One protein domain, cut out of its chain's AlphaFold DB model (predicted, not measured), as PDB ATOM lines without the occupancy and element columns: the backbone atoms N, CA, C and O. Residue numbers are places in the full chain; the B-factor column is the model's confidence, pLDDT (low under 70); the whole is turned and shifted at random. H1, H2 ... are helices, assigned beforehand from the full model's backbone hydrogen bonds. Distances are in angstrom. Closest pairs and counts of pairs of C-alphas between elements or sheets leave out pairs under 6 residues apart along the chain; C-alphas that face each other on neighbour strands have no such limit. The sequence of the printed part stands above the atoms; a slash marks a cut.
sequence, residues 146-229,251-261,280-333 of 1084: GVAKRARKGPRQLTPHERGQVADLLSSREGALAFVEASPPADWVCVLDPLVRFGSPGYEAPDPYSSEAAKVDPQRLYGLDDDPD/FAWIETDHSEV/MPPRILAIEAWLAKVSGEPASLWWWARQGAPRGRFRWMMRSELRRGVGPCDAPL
ATOM      1  N   GLY A 146      59.350  44.555  64.772       92.69
ATOM      2  CA  GLY A 146      59.113  45.863  64.162       92.69
ATOM      3  C   GLY A 146      58.793  46.953  65.188       92.69
ATOM      4  O   GLY A 146      59.387  48.034  65.144       92.69
ATOM      5  N   VAL A 147      57.907  46.667  66.147       94.38
ATOM      6  CA  VAL A 147      57.572  47.580  67.257       94.38
ATOM      7  C   VAL A 147      58.796  47.827  68.146       94.38
ATOM      8  O   VAL A 147      59.159  48.982  68.375       94.38
ATOM      9  N   ALA A 148      59.505  46.772  68.561       94.50
ATOM     10  CA  ALA A 148      60.709  46.892  69.385       94.50
ATOM     11  C   ALA A 148      61.805  47.729  68.695       94.50
ATOM     12  O   ALA A 148      62.446  48.578  69.317       94.50
ATOM     13  N   LYS A 149      61.989  47.563  67.377       94.88
ATOM     14  CA  LYS A 149      62.933  48.371  66.591       94.88
ATOM     15  C   LYS A 149      62.531  49.847  66.536       94.88
ATOM     16  O   LYS A 149      63.418  50.697  66.598       94.88
ATOM     17  N   ARG A 150      61.233  50.167  66.441       95.00
ATOM     18  CA  ARG A 150      60.749  51.561  66.499       95.00
ATOM     19  C   ARG A 150      61.009  52.201  67.859       95.00
ATOM     20  O   ARG A 150      61.419  53.359  67.889       95.00
ATOM     21  N   ALA A 151      60.889  51.441  68.950       95.62
ATOM     22  CA  ALA A 151      61.148  51.940  70.301       95.62
ATOM     23  C   ALA A 151      62.566  52.527  70.480       95.62
ATOM     24  O   ALA A 151      62.767  53.414  71.310       95.62
ATOM     25  N   ARG A 152      63.547  52.120  69.659       94.62
ATOM     26  CA  ARG A 152      64.913  52.685  69.656       94.62
ATOM     27  C   ARG A 152      64.984  54.188  69.395       94.62
ATOM     28  O   ARG A 152      65.948  54.808  69.824       94.62
ATOM     29  N   LYS A 153      64.006  54.764  68.688       92.31
ATOM     30  CA  LYS A 153      63.953  56.212  68.417       92.31
ATOM     31  C   LYS A 153      63.720  57.042  69.688       92.31
ATOM     32  O   LYS A 153      63.991  58.236  69.689       92.31
ATOM     33  N   GLY A 154      63.238  56.406  70.759       93.44
ATOM     34  CA  GLY A 154      62.816  57.066  71.989       93.44
ATOM     35  C   GLY A 154      61.362  57.549  71.930       93.44
ATOM     36  O   GLY A 154      60.819  57.768  70.845       93.44
ATOM     37  N   PRO A 155      60.710  57.712  73.091       95.06
ATOM     38  CA  PRO A 155      59.263  57.923  73.168       95.06
ATOM     39  C   PRO A 155      58.795  59.277  72.618       95.06
ATOM     40  O   PRO A 155      57.677  59.380  72.114       95.06
ATOM     41  N   ARG A 156      59.655  60.301  72.662       91.56
ATOM     42  CA  ARG A 156      59.349  61.669  72.207       91.56
ATOM     43  C   ARG A 156      59.188  61.793  70.691       91.56
ATOM     44  O   ARG A 156      58.536  62.713  70.216       91.56
ATOM     45  N   GLN A 157      59.817  60.894  69.932       92.69
ATOM     46  CA  GLN A 157      59.749  60.874  68.466       92.69
ATOM     47  C   GLN A 157      58.596  60.014  67.940       92.69
ATOM     48  O   GLN A 157      58.406  59.924  66.728       92.69
ATOM     49  N   LEU A 158      57.882  59.334  68.835       95.00
ATOM     50  CA  LEU A 158      56.751  58.490  68.490       95.00
ATOM     51  C   LEU A 158      55.451  59.250  68.721       95.00
ATOM     52  O   LEU A 158      55.363  60.127  69.579       95.00
ATOM     53  N   THR A 159      54.434  58.912  67.945       94.31
ATOM     54  CA  THR A 159      53.066  59.386  68.189       94.31
ATOM     55  C   THR A 159      52.422  58.608  69.353       94.31
ATOM     56  O   THR A 159      52.915  57.528  69.696       94.31
ATOM     57  N   PRO A 160      51.329  59.104  69.974       92.75
ATOM     58  CA  PRO A 160      50.660  58.403  71.078       92.75
ATOM     59  C   PRO A 160      50.337  56.932  70.773       92.75
ATOM     60  O   PRO A 160      50.726  56.060  71.542       92.75
ATOM     61  N   HIS A 161      49.770  56.629  69.597       89.81
ATOM     62  CA  HIS A 161      49.425  55.249  69.219       89.81
ATOM     63  C   HIS A 161      50.653  54.345  69.015       89.81
ATOM     64  O   HIS A 161      50.613  53.144  69.273       89.81
ATOM     65  N   GLU A 162      51.783  54.896  68.561       94.31
ATOM     66  CA  GLU A 162      53.030  54.133  68.456       94.31
ATOM     67  C   GLU A 162      53.616  53.824  69.835       94.31
ATOM     68  O   GLU A 162      54.205  52.756  70.017       94.31
ATOM     69  N   ARG A 163      53.438  54.723  70.814       96.69
ATOM     70  CA  ARG A 163      53.751  54.435  72.221       96.69
ATOM     71  C   ARG A 163      52.806  53.375  72.789       96.69
ATOM     72  O   ARG A 163      53.299  52.445  73.425       96.69
ATOM     73  N   GLY A 164      51.511  53.435  72.474       94.44
ATOM     74  CA  GLY A 164      50.525  52.401  72.819       94.44
ATOM     75  C   GLY A 164      50.892  51.014  72.289       94.44
ATOM     76  O   GLY A 164      50.858  50.028  73.020       94.44
ATOM     77  N   GLN A 165      51.385  50.918  71.051       93.31
ATOM     78  CA  GLN A 165      51.888  49.651  70.496       93.31
ATOM     79  C   GLN A 165      53.090  49.090  71.274       93.31
ATOM     80  O   GLN A 165      53.234  47.874  71.399       93.31
ATOM     81  N   VAL A 166      53.964  49.956  71.798       96.31
ATOM     82  CA  VAL A 166      55.077  49.542  72.666       96.31
ATOM     83  C   VAL A 166      54.573  49.116  74.051       96.31
ATOM     84  O   VAL A 166      55.096  48.152  74.607       96.31
ATOM     85  N   ALA A 167      53.540  49.766  74.590       95.25
ATOM     86  CA  ALA A 167      52.879  49.340  75.824       95.25
ATOM     87  C   ALA A 167      52.227  47.945  75.676       95.25
ATOM     88  O   ALA A 167      52.439  47.064  76.513       95.25
ATOM     89  N   ASP A 168      51.540  47.691  74.557       91.56
ATOM     90  CA  ASP A 168      50.986  46.372  74.208       91.56
ATOM     91  C   ASP A 168      52.097  45.315  74.067       91.56
ATOM     92  O   ASP A 168      52.017  44.225  74.636       91.56
ATOM     93  N   LEU A 169      53.211  45.660  73.408       93.88
ATOM     94  CA  LEU A 169      54.394  44.795  73.333       93.88
ATOM     95  C   LEU A 169      54.886  44.387  74.737       93.88
ATOM     96  O   LEU A 169      55.171  43.212  74.974       93.88
ATOM     97  N   LEU A 170      54.958  45.332  75.676       94.75
ATOM     98  CA  LEU A 170      55.405  45.107  77.056       94.75
ATOM     99  C   LEU A 170      54.382  44.392  77.949       94.75
ATOM    100  O   LEU A 170      54.709  44.078  79.096       94.75
ATOM    101  N   SER A 171      53.188  44.095  77.430       90.38
ATOM    102  CA  SER A 171      52.130  43.342  78.118       90.38
ATOM    103  C   SER A 171      52.249  41.821  77.911       90.38
ATOM    104  O   SER A 171      51.368  41.061  78.294       90.38
ATOM    105  N   SER A 172      53.362  41.352  77.332       90.00
ATOM    106  CA  SER A 172      53.693  39.930  77.170       90.00
ATOM    107  C   SER A 172      55.161  39.653  77.496       90.00
ATOM    108  O   SER A 172      56.024  40.521  77.333       90.00
ATOM    109  N   ARG A 173      55.475  38.421  77.912       90.88
ATOM    110  CA  ARG A 173      56.852  37.984  78.179       90.88
ATOM    111  C   ARG A 173      57.737  38.106  76.937       90.88
ATOM    112  O   ARG A 173      58.829  38.670  77.005       90.88
ATOM    113  N   GLU A 174      57.291  37.582  75.798       91.38
ATOM    114  CA  GLU A 174      58.072  37.576  74.561       91.38
ATOM    115  C   GLU A 174      58.266  38.986  74.000       91.38
ATOM    116  O   GLU A 174      59.305  39.275  73.403       91.38
ATOM    117  N   GLY A 175      57.280  39.866  74.175       93.25
ATOM    118  CA  GLY A 175      57.402  41.259  73.773       93.25
ATOM    119  C   GLY A 175      58.355  42.051  74.671       93.25
ATOM    120  O   GLY A 175      59.193  42.788  74.151       93.25
ATOM    121  N   ALA A 176      58.341  41.818  75.988       94.38
ATOM    122  CA  ALA A 176      59.327  42.394  76.903       94.38
ATOM    123  C   ALA A 176      60.763  41.946  76.577       94.38
ATOM    124  O   ALA A 176      61.677  42.770  76.560       94.38
ATOM    125  N   LEU A 177      60.972  40.672  76.228       94.50
ATOM    126  CA  LEU A 177      62.279  40.188  75.763       94.50
ATOM    127  C   LEU A 177      62.723  40.876  74.462       94.50
ATOM    128  O   LEU A 177      63.866  41.328  74.375       94.50
ATOM    129  N   ALA A 178      61.819  41.022  73.486       94.56
ATOM    130  CA  ALA A 178      62.108  41.732  72.239       94.56
ATOM    131  C   ALA A 178      62.461  43.213  72.482       94.56
ATOM    132  O   ALA A 178      63.378  43.749  71.857       94.56
ATOM    133  N   PHE A 179      61.784  43.872  73.428       96.06
ATOM    134  CA  PHE A 179      62.089  45.242  73.844       96.06
ATOM    135  C   PHE A 179      63.501  45.352  74.445       96.06
ATOM    136  O   PHE A 179      64.290  46.203  74.037       96.06
ATOM    137  N   VAL A 180      63.876  44.439  75.349       94.50
ATOM    138  CA  VAL A 180      65.220  44.385  75.960       94.50
ATOM    139  C   VAL A 180      66.322  44.135  74.931       94.50
ATOM    140  O   VAL A 180      67.433  44.664  75.063       94.50
ATOM    141  N   GLU A 181      66.053  43.292  73.935       93.94
ATOM    142  CA  GLU A 181      66.980  42.992  72.843       93.94
ATOM    143  C   GLU A 181      67.175  44.205  71.928       93.94
ATOM    144  O   GLU A 181      68.308  44.545  71.573       93.94
ATOM    145  N   ALA A 182      66.094  44.927  71.622       94.31
ATOM    146  CA  ALA A 182      66.175  46.171  70.872       94.31
ATOM    147  C   ALA A 182      66.963  47.259  71.623       94.31
ATOM    148  O   ALA A 182      67.592  48.087  70.969       94.31
ATOM    149  N   SER A 183      67.017  47.231  72.958       92.62
ATOM    150  CA  SER A 183      67.752  48.199  73.791       92.62
ATOM    151  C   SER A 183      67.350  49.669  73.538       92.62
ATOM    152  O   SER A 183      68.196  50.484  73.158       92.62
ATOM    153  N   PRO A 184      66.065  50.020  73.709       95.62
ATOM    154  CA  PRO A 184      65.583  51.395  73.590       95.62
ATOM    155  C   PRO A 184      66.124  52.299  74.720       95.62
ATOM    156  O   PRO A 184      66.559  51.774  75.746       95.62
ATOM    157  N   PRO A 185      66.126  53.638  74.550       95.00
ATOM    158  CA  PRO A 185      66.720  54.577  75.512       95.00
ATOM    159  C   PRO A 185      65.941  54.660  76.833       95.00
ATOM    160  O   PRO A 185      64.743  54.384  76.863       95.00
ATOM    161  N   ALA A 186      66.602  55.092  77.909       94.62
ATOM    162  CA  ALA A 186      66.029  55.156  79.256       94.62
ATOM    163  C   ALA A 186      64.797  56.058  79.371       94.62
ATOM    164  O   ALA A 186      63.956  55.784  80.217       94.62
ATOM    165  N   ASP A 187      64.640  57.073  78.518       93.12
ATOM    166  CA  ASP A 187      63.495  57.999  78.516       93.12
ATOM    167  C   ASP A 187      62.135  57.286  78.463       93.12
ATOM    168  O   ASP A 187      61.131  57.848  78.897       93.12
ATOM    169  N   TRP A 188      62.091  56.033  77.990       96.56
ATOM    170  CA  TRP A 188      60.895  55.194  78.060       96.56
ATOM    171  C   TRP A 188      60.334  55.045  79.473       96.56
ATOM    172  O   TRP A 188      59.122  54.912  79.584       96.56
ATOM    173  N   VAL A 189      61.134  55.156  80.543       96.00
ATOM    174  CA  VAL A 189      60.609  55.166  81.926       96.00
ATOM    175  C   VAL A 189      59.517  56.218  82.128       96.00
ATOM    176  O   VAL A 189      58.578  55.970  82.875       96.00
ATOM    177  N   CYS A 190      59.579  57.335  81.394       95.31
ATOM    178  CA  CYS A 190      58.576  58.395  81.455       95.31
ATOM    179  C   CYS A 190      57.241  57.998  80.818       95.31
ATOM    180  O   CYS A 190      56.232  58.597  81.147       95.31
ATOM    181  N   VAL A 191      57.235  57.006  79.917       96.50
ATOM    182  CA  VAL A 191      56.019  56.392  79.356       96.50
ATOM    183  C   VAL A 191      55.584  55.191  80.189       96.50
ATOM    184  O   VAL A 191      54.398  54.940  80.321       96.50
ATOM    185  N   LEU A 192      56.516  54.415  80.742       96.06
ATOM    186  CA  LEU A 192      56.201  53.178  81.465       96.06
ATOM    187  C   LEU A 192      55.586  53.421  82.849       96.06
ATOM    188  O   LEU A 192      54.803  52.591  83.316       96.06
ATOM    189  N   ASP A 193      55.931  54.545  83.479       95.31
ATOM    190  CA  ASP A 193      55.448  54.950  84.796       95.31
ATOM    191  C   ASP A 193      54.328  56.005  84.678       95.31
ATOM    192  O   ASP A 193      54.594  57.134  84.246       95.31
ATOM    193  N   PRO A 194      53.079  55.689  85.067       94.12
ATOM    194  CA  PRO A 194      51.988  56.653  84.997       94.12
ATOM    195  C   PRO A 194      52.184  57.845  85.948       94.12
ATOM    196  O   PRO A 194      51.742  58.940  85.616       94.12
ATOM    197  N   LEU A 195      52.907  57.699  87.068       91.56
ATOM    198  CA  LEU A 195      53.201  58.833  87.959       91.56
ATOM    199  C   LEU A 195      54.049  59.904  87.259       91.56
ATOM    200  O   LEU A 195      53.966  61.081  87.598       91.56
ATOM    201  N   VAL A 196      54.849  59.504  86.264       92.75
ATOM    202  CA  VAL A 196      55.607  60.436  85.423       92.75
ATOM    203  C   VAL A 196      54.741  60.977  84.288       92.75
ATOM    204  O   VAL A 196      54.737  62.188  84.073       92.75
ATOM    205  N   ARG A 197      53.985  60.121  83.577       92.81
ATOM    206  CA  ARG A 197      53.117  60.557  82.459       92.81
ATOM    207  C   ARG A 197      52.104  61.616  82.884       92.81
ATOM    208  O   ARG A 197      51.920  62.592  82.167       92.81
ATOM    209  N   PHE A 198      51.487  61.440  84.048       91.94
ATOM    210  CA  PHE A 198      50.499  62.364  84.606       91.94
ATOM    211  C   PHE A 198      51.130  63.423  85.527       91.94
ATOM    212  O   PHE A 198      50.421  64.135  86.228       91.94
ATOM    213  N   GLY A 199      52.459  63.573  85.519       88.44
ATOM    214  CA  GLY A 199      53.138  64.620  86.276       88.44
ATOM    215  C   GLY A 199      52.738  66.035  85.837       88.44
ATOM    216  O   GLY A 199      52.282  66.269  84.711       88.44
ATOM    217  N   SER A 200      52.930  67.000  86.733       86.75
ATOM    218  CA  SER A 200      52.664  68.418  86.473       86.75
ATOM    219  C   SER A 200      53.619  69.005  85.422       86.75
ATOM    220  O   SER A 200      54.772  68.575  85.332       86.75
ATOM    221  N   PRO A 201      53.200  70.024  84.646       88.00
ATOM    222  CA  PRO A 201      54.103  70.758  83.768       88.00
ATOM    223  C   PRO A 201      55.198  71.494  84.547       88.00
ATOM    224  O   PRO A 201      54.967  72.017  85.634       88.00
ATOM    225  N   GLY A 202      56.387  71.599  83.964       86.06
ATOM    226  CA  GLY A 202      57.539  72.205  84.626       86.06
ATOM    227  C   GLY A 202      58.791  72.171  83.764       86.06
ATOM    228  O   GLY A 202      58.707  72.021  82.549       86.06
ATOM    229  N   TYR A 203      59.957  72.348  84.379       85.44
ATOM    230  CA  TYR A 203      61.216  72.452  83.645       85.44
ATOM    231  C   TYR A 203      61.771  71.088  83.234       85.44
ATOM    232  O   TYR A 203      61.742  70.114  83.991       85.44
ATOM    233  N   GLU A 204      62.316  71.053  82.025       78.31
ATOM    234  CA  GLU A 204      63.192  69.996  81.555       78.31
ATOM    235  C   GLU A 204      64.617  70.253  82.069       78.31
ATOM    236  O   GLU A 204      65.190  71.312  81.815       78.31
ATOM    237  N   ALA A 205      65.192  69.256  82.749       70.12
ATOM    238  CA  ALA A 205      66.527  69.270  83.356       70.12
ATOM    239  C   ALA A 205      66.677  70.023  84.712       70.12
ATOM    240  O   ALA A 205      65.848  70.856  85.076       70.12
ATOM    241  N   PRO A 206      67.740  69.718  85.490       60.69
ATOM    242  CA  PRO A 206      67.858  70.065  86.917       60.69
ATOM    243  C   PRO A 206      68.206  71.526  87.239       60.69
ATOM    244  O   PRO A 206      68.431  71.831  88.412       60.69
ATOM    245  N   ASP A 207      68.343  72.407  86.243       62.56
ATOM    246  CA  ASP A 207      68.772  73.799  86.448       62.56
ATOM    247  C   ASP A 207      67.617  74.787  86.200       62.56
ATOM    248  O   ASP A 207      67.475  75.309  85.091       62.56
ATOM    249  N   PRO A 208      66.780  75.058  87.220       48.38
ATOM    250  CA  PRO A 208      65.652  75.980  87.099       48.38
ATOM    251  C   PRO A 208      66.080  77.448  86.935       48.38
ATOM    252  O   PRO A 208      65.227  78.291  86.662       48.38
ATOM    253  N   TYR A 209      67.370  77.769  87.104       43.41
ATOM    254  CA  TYR A 209      67.904  79.132  87.000       43.41
ATOM    255  C   TYR A 209      68.574  79.420  85.653       43.41
ATOM    256  O   TYR A 209      68.993  80.552  85.405       43.41
ATOM    257  N   SER A 210      68.642  78.432  84.758       51.75
ATOM    258  CA  SER A 210      69.005  78.673  83.367       51.75
ATOM    259  C   SER A 210      67.841  79.345  82.640       51.75
ATOM    260  O   SER A 210      66.752  78.782  82.525       51.75
ATOM    261  N   SER A 211      68.079  80.531  82.077       46.44
ATOM    262  CA  SER A 211      67.118  81.226  81.208       46.44
ATOM    263  C   SER A 211      66.760  80.445  79.932       46.44
ATOM    264  O   SER A 211      65.870  80.863  79.197       46.44
ATOM    265  N   GLU A 212      67.448  79.330  79.658       52.16
ATOM    266  CA  GLU A 212      67.254  78.468  78.488       52.16
ATOM    267  C   GLU A 212      66.451  77.183  78.790       52.16
ATOM    268  O   GLU A 212      66.177  76.412  77.871       52.16
ATOM    269  N   ALA A 213      66.062  76.921  80.047       58.91
ATOM    270  CA  ALA A 213      65.362  75.686  80.412       58.91
ATOM    271  C   ALA A 213      63.926  75.642  79.846       58.91
ATOM    272  O   ALA A 213      63.069  76.462  80.196       58.91
ATOM    273  N   ALA A 214      63.647  74.665  78.977       65.38
ATOM    274  CA  ALA A 214      62.337  74.493  78.354       65.38
ATOM    275  C   ALA A 214      61.288  74.040  79.381       65.38
ATOM    276  O   ALA A 214      61.514  73.104  80.150       65.38
ATOM    277  N   LYS A 215      60.111  74.679  79.369       80.88
ATOM    278  CA  LYS A 215      58.940  74.177  80.097       80.88
ATOM    279  C   LYS A 215      58.239  73.121  79.255       80.88
ATOM    280  O   LYS A 215      57.893  73.379  78.103       80.88
ATOM    281  N   VAL A 216      58.015  71.952  79.838       88.19
ATOM    282  CA  VAL A 216      57.395  70.804  79.182       88.19
ATOM    283  C   VAL A 216      56.232  70.263  80.002       88.19
ATOM    284  O   VAL A 216      56.188  70.407  81.222       88.19
ATOM    285  N   ASP A 217      55.287  69.633  79.312       90.31
ATOM    286  CA  ASP A 217      54.171  68.907  79.914       90.31
ATOM    287  C   ASP A 217      54.393  67.397  79.704       90.31
ATOM    288  O   ASP A 217      54.352  66.947  78.549       90.31
ATOM    289  N   PRO A 218      54.651  66.615  80.773       92.25
ATOM    290  CA  PRO A 218      54.897  65.179  80.667       92.25
ATOM    291  C   PRO A 218      53.789  64.417  79.933       92.25
ATOM    292  O   PRO A 218      54.103  63.554  79.110       92.25
ATOM    293  N   GLN A 219      52.519  64.784  80.132       91.19
ATOM    294  CA  GLN A 219      51.392  64.099  79.490       91.19
ATOM    295  C   GLN A 219      51.421  64.295  77.971       91.19
ATOM    296  O   GLN A 219      51.233  63.349  77.209       91.19
ATOM    297  N   ARG A 220      51.764  65.502  77.505       90.12
ATOM    298  CA  ARG A 220      51.893  65.792  76.066       90.12
ATOM    299  C   ARG A 220      53.102  65.105  75.433       90.12
ATOM    300  O   ARG A 220      53.050  64.731  74.262       90.12
ATOM    301  N   LEU A 221      54.195  64.954  76.181       91.38
ATOM    302  CA  LEU A 221      55.424  64.331  75.683       91.38
ATOM    303  C   LEU A 221      55.371  62.799  75.680       91.38
ATOM    304  O   LEU A 221      55.923  62.175  74.772       91.38
ATOM    305  N   TYR A 222      54.742  62.200  76.691       94.81
ATOM    306  CA  TYR A 222      54.862  60.771  76.988       94.81
ATOM    307  C   TYR A 222      53.524  60.022  77.041       94.81
ATOM    308  O   TYR A 222      53.547  58.795  77.132       94.81
ATOM    309  N   GLY A 223      52.385  60.714  76.942       93.56
ATOM    310  CA  GLY A 223      51.049  60.115  77.012       93.56
ATOM    311  C   GLY A 223      50.785  59.060  75.937       93.56
ATOM    312  O   GLY A 223      51.285  59.159  74.808       93.56
ATOM    313  N   LEU A 224      50.021  58.037  76.305       94.50
ATOM    314  CA  LEU A 224      49.516  56.992  75.416       94.50
ATOM    315  C   LEU A 224      48.267  57.471  74.659       94.50
ATOM    316  O   LEU A 224      47.741  58.547  74.923       94.50
ATOM    317  N   ASP A 225      47.824  56.698  73.672       88.88
ATOM    318  CA  ASP A 225      46.606  56.964  72.899       88.88
ATOM    319  C   ASP A 225      45.306  56.720  73.677       88.88
ATOM    320  O   ASP A 225      44.270  57.266  73.302       88.88
ATOM    321  N   ASP A 226      45.360  55.936  74.754       84.44
ATOM    322  CA  ASP A 226      44.242  55.626  75.647       84.44
ATOM    323  C   ASP A 226      44.311  56.343  77.009       84.44
ATOM    324  O   ASP A 226      43.399  56.193  77.827       84.44
ATOM    325  N   ASP A 227      45.358  57.141  77.255       87.69
ATOM    326  CA  ASP A 227      45.442  57.978  78.453       87.69
ATOM    327  C   ASP A 227      44.350  59.073  78.372       87.69
ATOM    328  O   ASP A 227      44.262  59.784  77.366       87.69
ATOM    329  N   PRO A 228      43.510  59.260  79.408       83.38
ATOM    330  CA  PRO A 228      42.488  60.298  79.389       83.38
ATOM    331  C   PRO A 228      43.117  61.690  79.501       83.38
ATOM    332  O   PRO A 228      44.014  61.915  80.323       83.38
ATOM    333  N   ASP A 229      42.582  62.650  78.744       77.00
ATOM    334  CA  ASP A 229      42.893  64.067  78.936       77.00
ATOM    335  C   ASP A 229      42.469  64.472  80.353       77.00
ATOM    336  O   ASP A 229      41.285  64.557  80.676       77.00
ATOM    337  N   PHE A 251      55.055  48.320  85.191       91.56
ATOM    338  CA  PHE A 251      55.643  47.721  86.388       91.56
ATOM    339  C   PHE A 251      54.610  47.014  87.279       91.56
ATOM    340  O   PHE A 251      54.995  46.266  88.177       91.56
ATOM    341  N   ALA A 252      53.313  47.216  87.029       90.12
ATOM    342  CA  ALA A 252      52.246  46.483  87.703       90.12
ATOM    343  C   ALA A 252      52.154  45.045  87.171       90.12
ATOM    344  O   ALA A 252      52.446  44.789  86.001       90.12
ATOM    345  N   TRP A 253      51.753  44.100  88.024       88.38
ATOM    346  CA  TRP A 253      51.497  42.722  87.601       88.38
ATOM    347  C   TRP A 253      50.187  42.651  86.819       88.38
ATOM    348  O   TRP A 253      49.209  43.309  87.171       88.38
ATOM    349  N   ILE A 254      50.175  41.825  85.777       84.62
ATOM    350  CA  ILE A 254      48.983  41.535  84.970       84.62
ATOM    351  C   ILE A 254      48.509  40.093  85.189       84.62
ATOM    352  O   ILE A 254      49.231  39.260  85.732       84.62
ATOM    353  N   GLU A 255      47.292  39.760  84.763       79.88
ATOM    354  CA  GLU A 255      46.689  38.431  84.979       79.88
ATOM    355  C   GLU A 255      47.569  37.267  84.472       79.88
ATOM    356  O   GLU A 255      47.685  36.220  85.119       79.88
ATOM    357  N   THR A 256      48.267  37.468  83.349       79.81
ATOM    358  CA  THR A 256      49.220  36.490  82.805       79.81
ATOM    359  C   THR A 256      50.441  36.305  83.704       79.81
ATOM    360  O   THR A 256      50.908  35.181  83.866       79.81
ATOM    361  N   ASP A 257      50.923  37.375  84.343       83.88
ATOM    362  CA  ASP A 257      52.059  37.326  85.266       83.88
ATOM    363  C   ASP A 257      51.729  36.487  86.506       83.88
ATOM    364  O   ASP A 257      52.524  35.640  86.915       83.88
ATOM    365  N   HIS A 258      50.534  36.682  87.080       79.88
ATOM    366  CA  HIS A 258      50.057  35.884  88.215       79.88
ATOM    367  C   HIS A 258      50.015  34.393  87.867       79.88
ATOM    368  O   HIS A 258      50.452  33.552  88.652       79.88
ATOM    369  N   SER A 259      49.532  34.071  86.665       76.12
ATOM    370  CA  SER A 259      49.440  32.695  86.180       76.12
ATOM    371  C   SER A 259      50.820  32.050  85.979       76.12
ATOM    372  O   SER A 259      51.013  30.901  86.374       76.12
ATOM    373  N   GLU A 260      51.794  32.776  85.415       74.81
ATOM    374  CA  GLU A 260      53.166  32.280  85.212       74.81
ATOM    375  C   GLU A 260      53.904  32.038  86.540       74.81
ATOM    376  O   GLU A 260      54.528  30.991  86.716       74.81
ATOM    377  N   VAL A 261      53.791  32.958  87.506       79.00
ATOM    378  CA  VAL A 261      54.426  32.804  88.830       79.00
ATOM    379  C   VAL A 261      53.828  31.622  89.599       79.00
ATOM    380  O   VAL A 261      54.564  30.842  90.208       79.00
ATOM    381  N   MET A 280      59.437  36.701  90.865       80.81
ATOM    382  CA  MET A 280      58.940  37.754  89.982       80.81
ATOM    383  C   MET A 280      58.496  37.212  88.637       80.81
ATOM    384  O   MET A 280      59.166  36.322  88.109       80.81
ATOM    385  N   PRO A 281      57.485  37.843  88.021       88.50
ATOM    386  CA  PRO A 281      57.093  37.522  86.662       88.50
ATOM    387  C   PRO A 281      58.266  37.672  85.674       88.50
ATOM    388  O   PRO A 281      58.977  38.687  85.716       88.50
ATOM    389  N   PRO A 282      58.464  36.722  84.740       88.44
ATOM    390  CA  PRO A 282      59.495  36.801  83.702       88.44
ATOM    391  C   PRO A 282      59.462  38.098  82.884       88.44
ATOM    392  O   PRO A 282      60.511  38.620  82.506       88.44
ATOM    393  N   ARG A 283      58.264  38.646  82.646       92.56
ATOM    394  CA  ARG A 283      58.051  39.937  81.979       92.56
ATOM    395  C   ARG A 283      58.692  41.099  82.747       92.56
ATOM    396  O   ARG A 283      59.450  41.870  82.164       92.56
ATOM    397  N   ILE A 284      58.465  41.181  84.062       91.94
ATOM    398  CA  ILE A 284      59.079  42.193  84.935       91.94
ATOM    399  C   ILE A 284      60.599  42.010  84.991       91.94
ATOM    400  O   ILE A 284      61.334  42.988  84.884       91.94
ATOM    401  N   LEU A 285      61.090  40.768  85.074       90.00
ATOM    402  CA  LEU A 285      62.531  40.484  85.029       90.00
ATOM    403  C   LEU A 285      63.179  40.943  83.713       90.00
ATOM    404  O   LEU A 285      64.323  41.400  83.720       90.00
ATOM    405  N   ALA A 286      62.464  40.840  82.591       93.06
ATOM    406  CA  ALA A 286      62.918  41.382  81.316       93.06
ATOM    407  C   ALA A 286      62.985  42.918  81.369       93.06
ATOM    408  O   ALA A 286      64.035  43.481  81.067       93.06
ATOM    409  N   ILE A 287      61.936  43.603  81.837       94.06
ATOM    410  CA  ILE A 287      61.944  45.072  81.996       94.06
ATOM    411  C   ILE A 287      63.094  45.524  82.910       94.06
ATOM    412  O   ILE A 287      63.820  46.461  82.583       94.06
ATOM    413  N   GLU A 288      63.335  44.813  84.011       92.50
ATOM    414  CA  GLU A 288      64.491  45.038  84.878       92.50
ATOM    415  C   GLU A 288      65.819  44.851  84.128       92.50
ATOM    416  O   GLU A 288      66.714  45.692  84.208       92.50
ATOM    417  N   ALA A 289      65.971  43.788  83.339       92.38
ATOM    418  CA  ALA A 289      67.176  43.604  82.534       92.38
ATOM    419  C   ALA A 289      67.416  44.781  81.571       92.38
ATOM    420  O   ALA A 289      68.563  45.193  81.387       92.38
ATOM    421  N   TRP A 290      66.357  45.364  80.999       94.88
ATOM    422  CA  TRP A 290      66.464  46.597  80.217       94.88
ATOM    423  C   TRP A 290      66.881  47.800  81.074       94.88
ATOM    424  O   TRP A 290      67.858  48.460  80.720       94.88
ATOM    425  N   LEU A 291      66.230  48.045  82.218       94.25
ATOM    426  CA  LEU A 291      66.585  49.141  83.132       94.25
ATOM    427  C   LEU A 291      68.061  49.088  83.552       94.25
ATOM    428  O   LEU A 291      68.731  50.118  83.604       94.25
ATOM    429  N   ALA A 292      68.595  47.890  83.809       91.69
ATOM    430  CA  ALA A 292      70.005  47.725  84.140       91.69
ATOM    431  C   ALA A 292      70.933  48.055  82.960       91.69
ATOM    432  O   ALA A 292      71.953  48.715  83.172       91.69
ATOM    433  N   LYS A 293      70.576  47.669  81.723       91.19
ATOM    434  CA  LYS A 293      71.348  48.023  80.515       91.19
ATOM    435  C   LYS A 293      71.423  49.535  80.294       91.19
ATOM    436  O   LYS A 293      72.460  50.033  79.863       91.19
ATOM    437  N   VAL A 294      70.349  50.264  80.598       91.56
ATOM    438  CA  VAL A 294      70.276  51.726  80.416       91.56
ATOM    439  C   VAL A 294      70.633  52.521  81.679       91.56
ATOM    440  O   VAL A 294      70.476  53.739  81.709       91.56
ATOM    441  N   SER A 295      71.172  51.865  82.712       90.75
ATOM    442  CA  SER A 295      71.516  52.484  84.006       90.75
ATOM    443  C   SER A 295      72.530  53.635  83.917       90.75
ATOM    444  O   SER A 295      72.603  54.469  84.815       90.75
ATOM    445  N   GLY A 296      73.313  53.713  82.836       88.69
ATOM    446  CA  GLY A 296      74.242  54.820  82.579       88.69
ATOM    447  C   GLY A 296      73.604  56.073  81.963       88.69
ATOM    448  O   GLY A 296      74.296  57.077  81.758       88.69
ATOM    449  N   GLU A 297      72.318  56.034  81.614       90.38
ATOM    450  CA  GLU A 297      71.613  57.139  80.959       90.38
ATOM    451  C   GLU A 297      70.963  58.095  81.982       90.38
ATOM    452  O   GLU A 297      70.497  57.637  83.028       90.38
ATOM    453  N   PRO A 298      70.904  59.416  81.703       90.38
ATOM    454  CA  PRO A 298      70.371  60.414  82.639       90.38
ATOM    455  C   PRO A 298      68.953  60.101  83.142       90.38
ATOM    456  O   PRO A 298      68.717  60.119  84.349       90.38
ATOM    457  N   ALA A 299      68.042  59.721  82.240       92.06
ATOM    458  CA  ALA A 299      66.659  59.392  82.584       92.06
ATOM    459  C   ALA A 299      66.527  58.220  83.567       92.06
ATOM    460  O   ALA A 299      65.622  58.221  84.397       92.06
ATOM    461  N   SER A 300      67.453  57.252  83.533       92.25
ATOM    462  CA  SER A 300      67.439  56.126  84.471       92.25
ATOM    463  C   SER A 300      67.698  56.594  85.903       92.25
ATOM    464  O   SER A 300      66.932  56.270  86.804       92.25
ATOM    465  N   LEU A 301      68.735  57.409  86.115       91.44
ATOM    466  CA  LEU A 301      69.069  57.955  87.435       91.44
ATOM    467  C   LEU A 301      68.033  58.963  87.929       91.44
ATOM    468  O   LEU A 301      67.700  58.958  89.111       91.44
ATOM    469  N   TRP A 302      67.514  59.797  87.027       92.50
ATOM    470  CA  TRP A 302      66.432  60.731  87.324       92.50
ATOM    471  C   TRP A 302      65.183  60.001  87.829       92.50
ATOM    472  O   TRP A 302      64.596  60.399  88.836       92.50
ATOM    473  N   TRP A 303      64.812  58.898  87.171       93.75
ATOM    474  CA  TRP A 303      63.679  58.078  87.581       93.75
ATOM    475  C   TRP A 303      63.970  57.351  88.895       93.75
ATOM    476  O   TRP A 303      63.200  57.487  89.838       93.75
ATOM    477  N   TRP A 304      65.111  56.664  89.019       92.69
ATOM    478  CA  TRP A 304      65.462  55.920  90.235       92.69
ATOM    479  C   TRP A 304      65.630  56.795  91.479       92.69
ATOM    480  O   TRP A 304      65.333  56.331  92.574       92.69
ATOM    481  N   ALA A 305      66.020  58.064  91.342       90.81
ATOM    482  CA  ALA A 305      66.048  59.008  92.461       90.81
ATOM    483  C   ALA A 305      64.663  59.313  93.064       90.81
ATOM    484  O   ALA A 305      64.585  59.890  94.147       90.81
ATOM    485  N   ARG A 306      63.583  58.936  92.370       90.44
ATOM    486  CA  ARG A 306      62.184  59.058  92.813       90.44
ATOM    487  C   ARG A 306      61.600  57.727  93.299       90.44
ATOM    488  O   ARG A 306      60.455  57.698  93.731       90.44
ATOM    489  N   GLN A 307      62.369  56.638  93.231       88.06
ATOM    490  CA  GLN A 307      61.922  55.292  93.587       88.06
ATOM    491  C   GLN A 307      62.492  54.829  94.932       88.06
ATOM    492  O   GLN A 307      63.519  55.312  95.418       88.06
ATOM    493  N   GLY A 308      61.838  53.821  95.512       83.19
ATOM    494  CA  GLY A 308      62.342  53.104  96.680       83.19
ATOM    495  C   GLY A 308      63.544  52.202  96.372       83.19
ATOM    496  O   GLY A 308      63.899  51.944  95.221       83.19
ATOM    497  N   ALA A 309      64.161  51.679  97.433       83.62
ATOM    498  CA  ALA A 309      65.331  50.814  97.340       83.62
ATOM    499  C   ALA A 309      65.070  49.562  96.467       83.62
ATOM    500  O   ALA A 309      64.232  48.733  96.832       83.62
ATOM    501  N   PRO A 310      65.833  49.336  95.378       85.06
ATOM    502  CA  PRO A 310      65.656  48.151  94.551       85.06
ATOM    503  C   PRO A 310      66.063  46.862  95.270       85.06
ATOM    504  O   PRO A 310      66.913  46.861  96.169       85.06
ATOM    505  N   ARG A 311      65.516  45.740  94.788       84.06
ATOM    506  CA  ARG A 311      65.812  44.376  95.258       84.06
ATOM    507  C   ARG A 311      67.284  43.997  95.046       84.06
ATOM    508  O   ARG A 311      67.959  44.525  94.157       84.06
ATOM    509  N   GLY A 312      67.794  43.066  95.856       82.12
ATOM    510  CA  GLY A 312      69.216  42.714  95.898       82.12
ATOM    511  C   GLY A 312      69.740  42.187  94.563       82.12
ATOM    512  O   GLY A 312      70.780  42.648  94.078       82.12
ATOM    513  N   ARG A 313      68.985  41.293  93.915       81.06
ATOM    514  CA  ARG A 313      69.318  40.783  92.575       81.06
ATOM    515  C   ARG A 313      69.411  41.886  91.516       81.06
ATOM    516  O   ARG A 313      70.345  41.880  90.712       81.06
ATOM    517  N   PHE A 314      68.495  42.854  91.530       85.56
ATOM    518  CA  PHE A 314      68.509  43.973  90.585       85.56
ATOM    519  C   PHE A 314      69.713  44.898  90.810       85.56
ATOM    520  O   PHE A 314      70.422  45.238  89.862       85.56
ATOM    521  N   ARG A 315      70.031  45.216  92.075       87.56
ATOM    522  CA  ARG A 315      71.251  45.961  92.443       87.56
ATOM    523  C   ARG A 315      72.518  45.287  91.912       87.56
ATOM    524  O   ARG A 315      73.409  45.959  91.392       87.56
ATOM    525  N   TRP A 316      72.606  43.959  92.021       85.12
ATOM    526  CA  TRP A 316      73.729  43.198  91.468       85.12
ATOM    527  C   TRP A 316      73.820  43.335  89.942       85.12
ATOM    528  O   TRP A 316      74.912  43.566  89.420       85.12
ATOM    529  N   MET A 317      72.684  43.258  89.240       86.56
ATOM    530  CA  MET A 317      72.622  43.400  87.784       86.56
ATOM    531  C   MET A 317      73.069  44.795  87.329       86.56
ATOM    532  O   MET A 317      73.947  44.892  86.477       86.56
ATOM    533  N   MET A 318      72.577  45.865  87.961       86.00
ATOM    534  CA  MET A 318      73.026  47.234  87.678       86.00
ATOM    535  C   MET A 318      74.531  47.409  87.904       86.00
ATOM    536  O   MET A 318      75.239  47.902  87.030       86.00
ATOM    537  N   ARG A 319      75.065  46.932  89.041       86.25
ATOM    538  CA  ARG A 319      76.518  46.959  89.313       86.25
ATOM    539  C   ARG A 319      77.327  46.147  88.300       86.25
ATOM    540  O   ARG A 319      78.509  46.422  88.108       86.25
ATOM    541  N   SER A 320      76.748  45.100  87.716       85.44
ATOM    542  CA  SER A 320      77.390  44.321  86.657       85.44
ATOM    543  C   SER A 320      77.422  45.101  85.341       85.44
ATOM    544  O   SER A 320      78.474  45.167  84.714       85.44
ATOM    545  N   GLU A 321      76.308  45.719  84.944       86.25
ATOM    546  CA  GLU A 321      76.221  46.508  83.707       86.25
ATOM    547  C   GLU A 321      77.105  47.760  83.755       86.25
ATOM    548  O   GLU A 321      77.891  47.991  82.838       86.25
ATOM    549  N   LEU A 322      77.104  48.498  84.868       82.75
ATOM    550  CA  LEU A 322      77.981  49.661  85.053       82.75
ATOM    551  C   LEU A 322      79.472  49.298  84.962       82.75
ATOM    552  O   LEU A 322      80.260  50.079  84.439       82.75
ATOM    553  N   ARG A 323      79.865  48.097  85.417       81.38
ATOM    554  CA  ARG A 323      81.244  47.589  85.289       81.38
ATOM    555  C   ARG A 323      81.614  47.178  83.864       81.38
ATOM    556  O   ARG A 323      82.796  47.162  83.537       81.38
ATOM    557  N   ARG A 324      80.628  46.809  83.041       79.94
ATOM    558  CA  ARG A 324      80.814  46.452  81.623       79.94
ATOM    559  C   ARG A 324      80.829  47.674  80.702       79.94
ATOM    560  O   ARG A 324      81.257  47.542  79.557       79.94
ATOM    561  N   GLY A 325      80.356  48.827  81.176       70.25
ATOM    562  CA  GLY A 325      80.342  50.076  80.420       70.25
ATOM    563  C   GLY A 325      81.733  50.475  79.912       70.25
ATOM    564  O   GLY A 325      82.740  50.289  80.593       70.25
ATOM    565  N   VAL A 326      81.787  51.026  78.698       56.47
ATOM    566  CA  VAL A 326      83.033  51.468  78.055       56.47
ATOM    567  C   VAL A 326      83.182  52.981  78.226       56.47
ATOM    568  O   VAL A 326      82.372  53.742  77.703       56.47
ATOM    569  N   GLY A 327      84.245  53.409  78.911       59.47
ATOM    570  CA  GLY A 327      84.659  54.813  79.024       59.47
ATOM    571  C   GLY A 327      84.367  55.474  80.383       59.47
ATOM    572  O   GLY A 327      83.527  54.996  81.145       59.47
ATOM    573  N   PRO A 328      85.072  56.572  80.718       61.84
ATOM    574  CA  PRO A 328      84.838  57.318  81.950       61.84
ATOM    575  C   PRO A 328      83.484  58.045  81.896       61.84
ATOM    576  O   PRO A 328      83.261  58.894  81.037       61.84
ATOM    577  N   CYS A 329      82.584  57.731  82.829       75.56
ATOM    578  CA  CYS A 329      81.352  58.484  83.076       75.56
ATOM    579  C   CYS A 329      81.089  58.584  84.584       75.56
ATOM    580  O   CYS A 329      81.622  57.795  85.363       75.56
ATOM    581  N   ASP A 330      80.263  59.540  85.009       85.31
ATOM    582  CA  ASP A 330      79.938  59.761  86.424       85.31
ATOM    583  C   ASP A 330      78.733  58.936  86.917       85.31
ATOM    584  O   ASP A 330      78.292  59.102  88.053       85.31
ATOM    585  N   ALA A 331      78.213  58.015  86.094       87.56
ATOM    586  CA  ALA A 331      77.089  57.156  86.465       87.56
ATOM    587  C   ALA A 331      77.394  56.235  87.665       87.56
ATOM    588  O   ALA A 331      76.557  56.187  88.563       87.56
ATOM    589  N   PRO A 332      78.553  55.540  87.757       88.06
ATOM    590  CA  PRO A 332      78.864  54.710  88.924       88.06
ATOM    591  C   PRO A 332      78.837  55.502  90.235       88.06
ATOM    592  O   PRO A 332      78.228  55.049  91.197       88.06
ATOM    593  N   LEU A 333      79.400  56.715  90.233       85.69
ATOM    594  CA  LEU A 333      79.391  57.613  91.390       85.69
ATOM    595  C   LEU A 333      77.963  58.051  91.758       85.69
ATOM    596  O   LEU A 333      77.592  58.044  92.928       85.69
TER     597      LEU A 333
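Overview. This is residues 146 to 229, 251 to 261 and 280 to 333 of the 1084 residues of the protein "SIR2-like domain protein" of Wenxinia marina DSM 24838 (UniProt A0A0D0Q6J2). Picture H3 and H8 side by side, with H1 packed on H3 and H2 on H1, and H10 packed on the other flank of H8. Near the middle of the whole is H4, with H9 packed on it and the short H5 and H6 gathered at its last residues, while a long loop, residues 198 to 217, reaches away from these and folds back. The printed part has 149 residues, with ten named helices, H1 to H10 in order, and no named strand: all helix, with mostly crossed packing. It is compact, with a radius of gyration of the C-alphas of 15.8 A and spans of 50 by 40 by 29 A.

Along the chain. Find C-alpha 312 at (69.216, 42.714, 95.898); from there H10, the longest helix, runs 18.8 A to C-alpha 324 at (80.814, 46.452, 81.623). H8 is residues 282 to 293, 16.6 A, and H3 is residues 173 to 182, 14.4 A. H2 is residues 160 to 169, 14.3 A. H1, residues 146 to 151, begins at C-alpha 146, (59.113, 45.863, 64.162). The others are H4, residues 186 to 192; H5, 194 to 197; H6, 218 to 222; H7, 255 to 261; and H9, 298 to 304.

Arrangement. Start at H10: it touches residues 288 to 293 of H8 alone, closest at the C-alphas of Ala 292 and Met 318, 4.7 A, at a steep tilt of 37 degrees, only just past shallow. H8 touches H3 at a shallow tilt of 14 degrees, the same way; the closest C-alphas, of Arg 173 and Arg 283, are 4.4 A apart. With residues 282 to 283 alone, H8 only just touches H7, with 3 pairs of C-alphas within 8 A, closest Asp 257 and Arg 283 at 7.3 A. H1 touches H3, C-alphas 148 and 179 being closest at 5.0 A, and touches H2, C-alphas 147 and 166 at 6.3 A. H4 touches H9, closest at the C-alphas of Asp 187 and Ala 299, 5.3 A, at a steep tilt of 47 degrees. H5 touches H6, C-alphas 197 and 219 at 4.9 A. Every O i to N i+4 pair is within hydrogen-bond range in H1, H2, H3 and H6 to H10; H4 has 1 of 3, beside 4 of 4 O i to N i+3 pairs, and H5 is too short for an i+4 pair.

Size, cuts and confidence. The C-alphas farthest apart, of Ser 211 and Ser 259, are 51.9 A apart. The link H5 to H6 is long; in it residues 202 to 203 pair antiparallel with 215 to 216. Residues 307 to 313, of which 312 to 313 belong to H10, stand free. Residues 230 to 250 and 262 to 279 are not printed; the C-alpha gaps are 22.0 A and 6.8 A. Mean pLDDT of the printed part is 86.9; residues 206 to 214 and 326 to 328 are under 70.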